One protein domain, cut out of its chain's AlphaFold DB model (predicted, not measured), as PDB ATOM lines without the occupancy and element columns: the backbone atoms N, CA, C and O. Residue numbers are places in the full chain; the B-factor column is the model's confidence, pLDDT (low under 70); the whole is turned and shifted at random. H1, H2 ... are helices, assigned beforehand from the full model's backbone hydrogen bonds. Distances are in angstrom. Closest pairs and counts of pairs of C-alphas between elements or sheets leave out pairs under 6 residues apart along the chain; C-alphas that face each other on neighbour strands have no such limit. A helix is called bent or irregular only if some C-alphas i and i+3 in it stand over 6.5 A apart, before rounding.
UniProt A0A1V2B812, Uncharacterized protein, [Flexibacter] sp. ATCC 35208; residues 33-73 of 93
ATOM      1  N   THR A  33       8.605 -30.949  41.679       81.94
ATOM      2  CA  THR A  33       8.920 -31.300  43.070       81.94
ATOM      3  C   THR A  33       8.175 -30.395  44.041       81.94
ATOM      4  O   THR A  33       7.557 -30.888  44.982       81.94
ATOM      5  N   ASN A  34       8.184 -29.086  43.776       83.50
ATOM      6  CA  ASN A  34       7.481 -28.115  44.608       83.50
ATOM      7  C   ASN A  34       5.962 -28.321  44.542       83.50
ATOM      8  O   ASN A  34       5.291 -28.333  45.570       83.50
ATOM      9  N   ALA A  35       5.433 -28.578  43.341       85.69
ATOM     10  CA  ALA A  35       4.019 -28.869  43.159       85.69
ATOM     11  C   ALA A  35       3.576 -30.107  43.951       85.69
ATOM     12  O   ALA A  35       2.568 -30.068  44.649       85.69
ATOM     13  N   ILE A  36       4.361 -31.188  43.910       86.88
ATOM     14  CA  ILE A  36       4.067 -32.411  44.667       86.88
ATOM     15  C   ILE A  36       4.125 -32.164  46.179       86.88
ATOM     16  O   ILE A  36       3.287 -32.699  46.901       86.88
ATOM     17  N   ALA A  37       5.091 -31.378  46.664       86.94
ATOM     18  CA  ALA A  37       5.209 -31.061  48.086       86.94
ATOM     19  C   ALA A  37       3.973 -30.303  48.598       86.94
ATOM     20  O   ALA A  37       3.338 -30.747  49.551       86.94
ATOM     21  N   ILE A  38       3.570 -29.240  47.893       85.38
ATOM     22  CA  ILE A  38       2.382 -28.443  48.235       85.38
ATOM     23  C   ILE A  38       1.117 -29.302  48.171       85.38
ATOM     24  O   ILE A  38       0.295 -29.270  49.086       85.38
ATOM     25  N   CYS A  39       0.966 -30.109  47.116       84.69
ATOM     26  CA  CYS A  39      -0.183 -30.998  46.993       84.69
ATOM     27  C   CYS A  39      -0.264 -31.977  48.164       84.69
ATOM     28  O   CYS A  39      -1.359 -32.169  48.674       84.69
ATOM     29  N   LYS A  40       0.857 -32.558  48.618       84.56
ATOM     30  CA  LYS A  40       0.880 -33.478  49.768       84.56
ATOM     31  C   LYS A  40       0.430 -32.811  51.065       84.56
ATOM     32  O   LYS A  40      -0.364 -33.404  51.784       84.56
ATOM     33  N   GLU A  41       0.907 -31.602  51.343       83.94
ATOM     34  CA  GLU A  41       0.553 -30.877  52.572       83.94
ATOM     35  C   GLU A  41      -0.922 -30.462  52.596       83.94
ATOM     36  O   GLU A  41      -1.582 -30.522  53.632       83.94
ATOM     37  N   VAL A  42      -1.464 -30.054  51.446       82.25
ATOM     38  CA  VAL A  42      -2.831 -29.522  51.372       82.25
ATOM     39  C   VAL A  42      -3.878 -30.624  51.167       82.25
ATOM     40  O   VAL A  42      -5.033 -30.441  51.558       82.25
ATOM     41  N   TRP A  43      -3.492 -31.777  50.607       82.00
ATOM     42  CA  TRP A  43      -4.386 -32.917  50.359       82.00
ATOM     43  C   TRP A  43      -5.129 -33.342  51.632       82.00
ATOM     44  O   TRP A  43      -6.346 -33.483  51.597       82.00
ATOM     45  N   GLU A  44      -4.450 -33.438  52.773       78.81
ATOM     46  CA  GLU A  44      -5.080 -33.861  54.033       78.81
ATOM     47  C   GLU A  44      -6.122 -32.836  54.508       78.81
ATOM     48  O   GLU A  44      -7.224 -33.186  54.932       78.81
ATOM     49  N   GLY A  45      -5.813 -31.542  54.362       75.00
ATOM     50  CA  GLY A  45      -6.695 -30.445  54.760       75.00
ATOM     51  C   GLY A  45      -7.934 -30.284  53.873       75.00
ATOM     52  O   GLY A  45      -8.990 -29.886  54.370       75.00
ATOM     53  N   LEU A  46      -7.822 -30.622  52.584       77.88
ATOM     54  CA  LEU A  46      -8.925 -30.587  51.616       77.88
ATOM     55  C   LEU A  46      -9.999 -31.640  51.906       77.88
ATOM     56  O   LEU A  46     -11.175 -31.392  51.653       77.88
ATOM     57  N   TRP A  47      -9.610 -32.797  52.447       73.94
ATOM     58  CA  TRP A  47     -10.549 -33.873  52.777       73.94
ATOM     59  C   TRP A  47     -11.297 -33.622  54.088       73.94
ATOM     60  O   TRP A  47     -12.448 -34.024  54.229       73.94
ATOM     61  N   ILE A  48     -10.665 -32.932  55.041       78.06
ATOM     62  CA  ILE A  48     -11.254 -32.649  56.359       78.06
ATOM     63  C   ILE A  48     -12.196 -31.437  56.306       78.06
ATOM     64  O   ILE A  48     -13.209 -31.402  57.005       78.06
ATOM     65  N   LYS A  49     -11.873 -30.419  55.499       64.75
ATOM     66  CA  LYS A  49     -12.656 -29.181  55.410       64.75
ATOM     67  C   LYS A  49     -13.411 -29.120  54.085       64.75
ATOM     68  O   LYS A  49     -12.812 -28.975  53.030       64.75
ATOM     69  N   THR A  50     -14.741 -29.066  54.150       65.94
ATOM     70  CA  THR A  50     -15.655 -28.873  52.999       65.94
ATOM     71  C   THR A  50     -15.477 -27.534  52.259       65.94
ATOM     72  O   THR A  50     -16.143 -27.276  51.258       65.94
ATOM     73  N   MET A  51     -14.560 -26.668  52.707       64.62
ATOM     74  CA  MET A  51     -14.184 -25.425  52.032       64.62
ATOM     75  C   MET A  51     -13.091 -25.680  50.991       64.62
ATOM     76  O   MET A  51     -11.927 -25.342  51.188       64.62
ATOM     77  N   VAL A  52     -13.495 -26.271  49.871       70.00
ATOM     78  CA  VAL A  52     -12.591 -26.754  48.818       70.00
ATOM     79  C   VAL A  52     -12.097 -25.630  47.892       70.00
ATOM     80  O   VAL A  52     -10.987 -25.689  47.373       70.00
ATOM     81  N   SER A  53     -12.869 -24.553  47.721       77.75
ATOM     82  CA  SER A  53     -12.574 -23.514  46.722       77.75
ATOM     83  C   SER A  53     -11.374 -22.621  47.066       77.75
ATOM     84  O   SER A  53     -10.503 -22.401  46.227       77.75
ATOM     85  N   LYS A  54     -11.290 -22.113  48.303       82.00
ATOM     86  CA  LYS A  54     -10.217 -21.187  48.716       82.00
ATOM     87  C   LYS A  54      -8.817 -21.822  48.692       82.00
ATOM     88  O   LYS A  54      -7.903 -21.175  48.181       82.00
ATOM     89  N   PRO A  55      -8.613 -23.053  49.206       80.88
ATOM     90  CA  PRO A  55      -7.306 -23.702  49.169       80.88
ATOM     91  C   PRO A  55      -6.846 -23.992  47.742       80.88
ATOM     92  O   PRO A  55      -5.681 -23.770  47.434       80.88
ATOM     93  N   ILE A  56      -7.756 -24.416  46.859       83.00
ATOM     94  CA  ILE A  56      -7.426 -24.689  45.453       83.00
ATOM     95  C   ILE A  56      -6.958 -23.415  44.745       83.00
ATOM     96  O   ILE A  56      -5.914 -23.435  44.102       83.00
ATOM     97  N   MET A  57      -7.659 -22.290  44.922       86.19
ATOM     98  CA  MET A  57      -7.221 -21.007  44.352       86.19
ATOM     99  C   MET A  57      -5.858 -20.558  44.895       86.19
ATOM    100  O   MET A  57      -5.041 -20.004  44.161       86.19
ATOM    101  N   ALA A  58      -5.598 -20.789  46.185       84.62
ATOM    102  CA  ALA A  58      -4.307 -20.472  46.785       84.62
ATOM    103  C   ALA A  58      -3.183 -21.346  46.207       84.62
ATOM    104  O   ALA A  58      -2.115 -20.818  45.894       84.62
ATOM    105  N   ILE A  59      -3.433 -22.648  46.026       85.62
ATOM    106  CA  ILE A  59      -2.490 -23.577  45.389       85.62
ATOM    107  C   ILE A  59      -2.179 -23.113  43.971       85.62
ATOM    108  O   ILE A  59      -1.007 -22.942  43.644       85.62
ATOM    109  N   ASP A  60      -3.204 -22.859  43.161       85.06
ATOM    110  CA  ASP A  60      -3.036 -22.435  41.772       85.06
ATOM    111  C   ASP A  60      -2.174 -21.165  41.670       85.06
ATOM    112  O   ASP A  60      -1.166 -21.113  40.962       85.06
ATOM    113  N   HIS A  61      -2.462 -20.174  42.514       86.56
ATOM    114  CA  HIS A  61      -1.682 -18.945  42.580       86.56
ATOM    115  C   HIS A  61      -0.223 -19.161  43.038       86.56
ATOM    116  O   HIS A  61       0.688 -18.505  42.518       86.56
ATOM    117  N   ILE A  62       0.033 -20.068  43.991       85.88
ATOM    118  CA  ILE A  62       1.399 -20.421  44.419       85.88
ATOM    119  C   ILE A  62       2.145 -21.131  43.287       85.88
ATOM    120  O   ILE A  62       3.297 -20.788  43.006       85.88
ATOM    121  N   LEU A  63       1.505 -22.087  42.612       83.75
ATOM    122  CA  LEU A  63       2.097 -22.822  41.495       83.75
ATOM    123  C   LEU A  63       2.432 -21.881  40.340       83.75
ATOM    124  O   LEU A  63       3.574 -21.868  39.883       83.75
ATOM    125  N   HIS A  64       1.502 -21.005  39.954       82.81
ATOM    126  CA  HIS A  64       1.722 -20.021  38.897       82.81
ATOM    127  C   HIS A  64       2.899 -19.076  39.208       82.81
ATOM    128  O   HIS A  64       3.684 -18.727  38.320       82.81
ATOM    129  N   LYS A  65       3.069 -18.684  40.479       80.94
ATOM    130  CA  LYS A  65       4.195 -17.839  40.924       80.94
ATOM    131  C   LYS A  65       5.522 -18.585  41.040       80.94
ATOM    132  O   LYS A  65       6.567 -17.968  40.850       80.94
ATOM    133  N   THR A  66       5.489 -19.876  41.354       80.25
ATOM    134  CA  THR A  66       6.686 -20.718  41.522       80.25
ATOM    135  C   THR A  66       7.109 -21.440  40.240       80.25
ATOM    136  O   THR A  66       8.081 -22.195  40.252       80.25
ATOM    137  N   CYS A  67       6.438 -21.173  39.116       79.69
ATOM    138  CA  CYS A  67       6.886 -21.575  37.789       79.69
ATOM    139  C   CYS A  67       8.281 -21.010  37.482       79.69
ATOM    140  O   CYS A  67       8.499 -19.796  37.446       79.69
ATOM    141  N   GLU A  68       9.223 -21.899  37.192       72.75
ATOM    142  CA  GLU A  68      10.587 -21.534  36.834       72.75
ATOM    143  C   GLU A  68      10.655 -21.182  35.347       72.75
ATOM    144  O   GLU A  68      10.127 -21.896  34.497       72.75
ATOM    145  N   SER A  69      11.332 -20.093  34.985       67.50
ATOM    146  CA  SER A  69      11.624 -19.827  33.573       67.50
ATOM    147  C   SER A  69      12.513 -20.937  33.014       67.50
ATOM    148  O   SER A  69      13.577 -21.223  33.576       67.50
ATOM    149  N   ILE A  70      12.139 -21.509  31.871       66.94
ATOM    150  CA  ILE A  70      13.021 -22.412  31.141       66.94
ATOM    151  C   ILE A  70      14.248 -21.598  30.722       66.94
ATOM    152  O   ILE A  70      14.135 -20.570  30.055       66.94
ATOM    153  N   ARG A  71      15.443 -22.044  31.129       57.56
ATOM    154  CA  ARG A  71      16.699 -21.402  30.716       57.56
ATOM    155  C   ARG A  71      16.837 -21.495  29.197       57.56
ATOM    156  O   ARG A  71      17.103 -22.571  28.654       57.56
ATOM    157  N   ILE A  72      16.673 -20.358  28.534       53.94
ATOM    158  CA  ILE A  72      16.778 -20.211  27.081       53.94
ATOM    159  C   ILE A  72      18.186 -20.646  26.655       53.94
ATOM    160  O   ILE A  72      19.176 -20.211  27.239       53.94
ATOM    161  N   GLY A  73      18.278 -21.552  25.677       59.75
ATOM    162  CA  GLY A  73      19.553 -22.077  25.169       59.75
ATOM    163  C   GLY A  73      19.973 -23.453  25.703       59.75
ATOM    164  O   GLY A  73      21.019 -23.966  25.299       59.75
TER     165      GLY A  73
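What this domain is: This is residues 33 to 73 of the 93 residues of an uncharacterized protein of [Flexibacter] sp. ATCC 35208 (UniProt A0A1V2B812). Two helices, H1 and then H2, lie side by side as a helical hairpin, and a tail, of which residues 68 to 73 stick out, lengthens the rod past the end of H2. Residues 47 to 53, of which 47 and 48 belong to H1 and 53 belongs to H2, also stand free, at the turn between the helices. The printed part has 41 residues, no named strand, and is all helix by class. It is loose, with a radius of gyration of the C-alphas of 12.7 A, and spans 45 by 16 by 7 A.

Where its parts are: H1, residues 33 to 48, begins at C-alpha 33 (8.920, -31.300, 43.070) and is 24.2 A long. It has a kink of 31 degrees near residue 41 and is only just irregular, with C-alphas 41 and 44 6.54 A apart. H2, residues 53 to 66, is 20.1 A long and ends at C-alpha 66 (6.686, -20.718, 41.522).

How they stand to each other: H1 and H2 touch; their closest C-alphas, those of Ala 35 and Leu 63, are 6.6 A apart. They run opposite ways at a shallow tilt of 8 degrees. Every O i to N i+4 pair is within hydrogen-bond range in H2, and 10 of 12 in H1.

The domain as a whole: The C-alphas farthest apart, those of Thr 50 and Gly 73, are 45.4 A apart. The link from H1 to H2 is tight, and the printed part has no cut. The pLDDT is under 70 at residues 49 to 51 and 69 to 73.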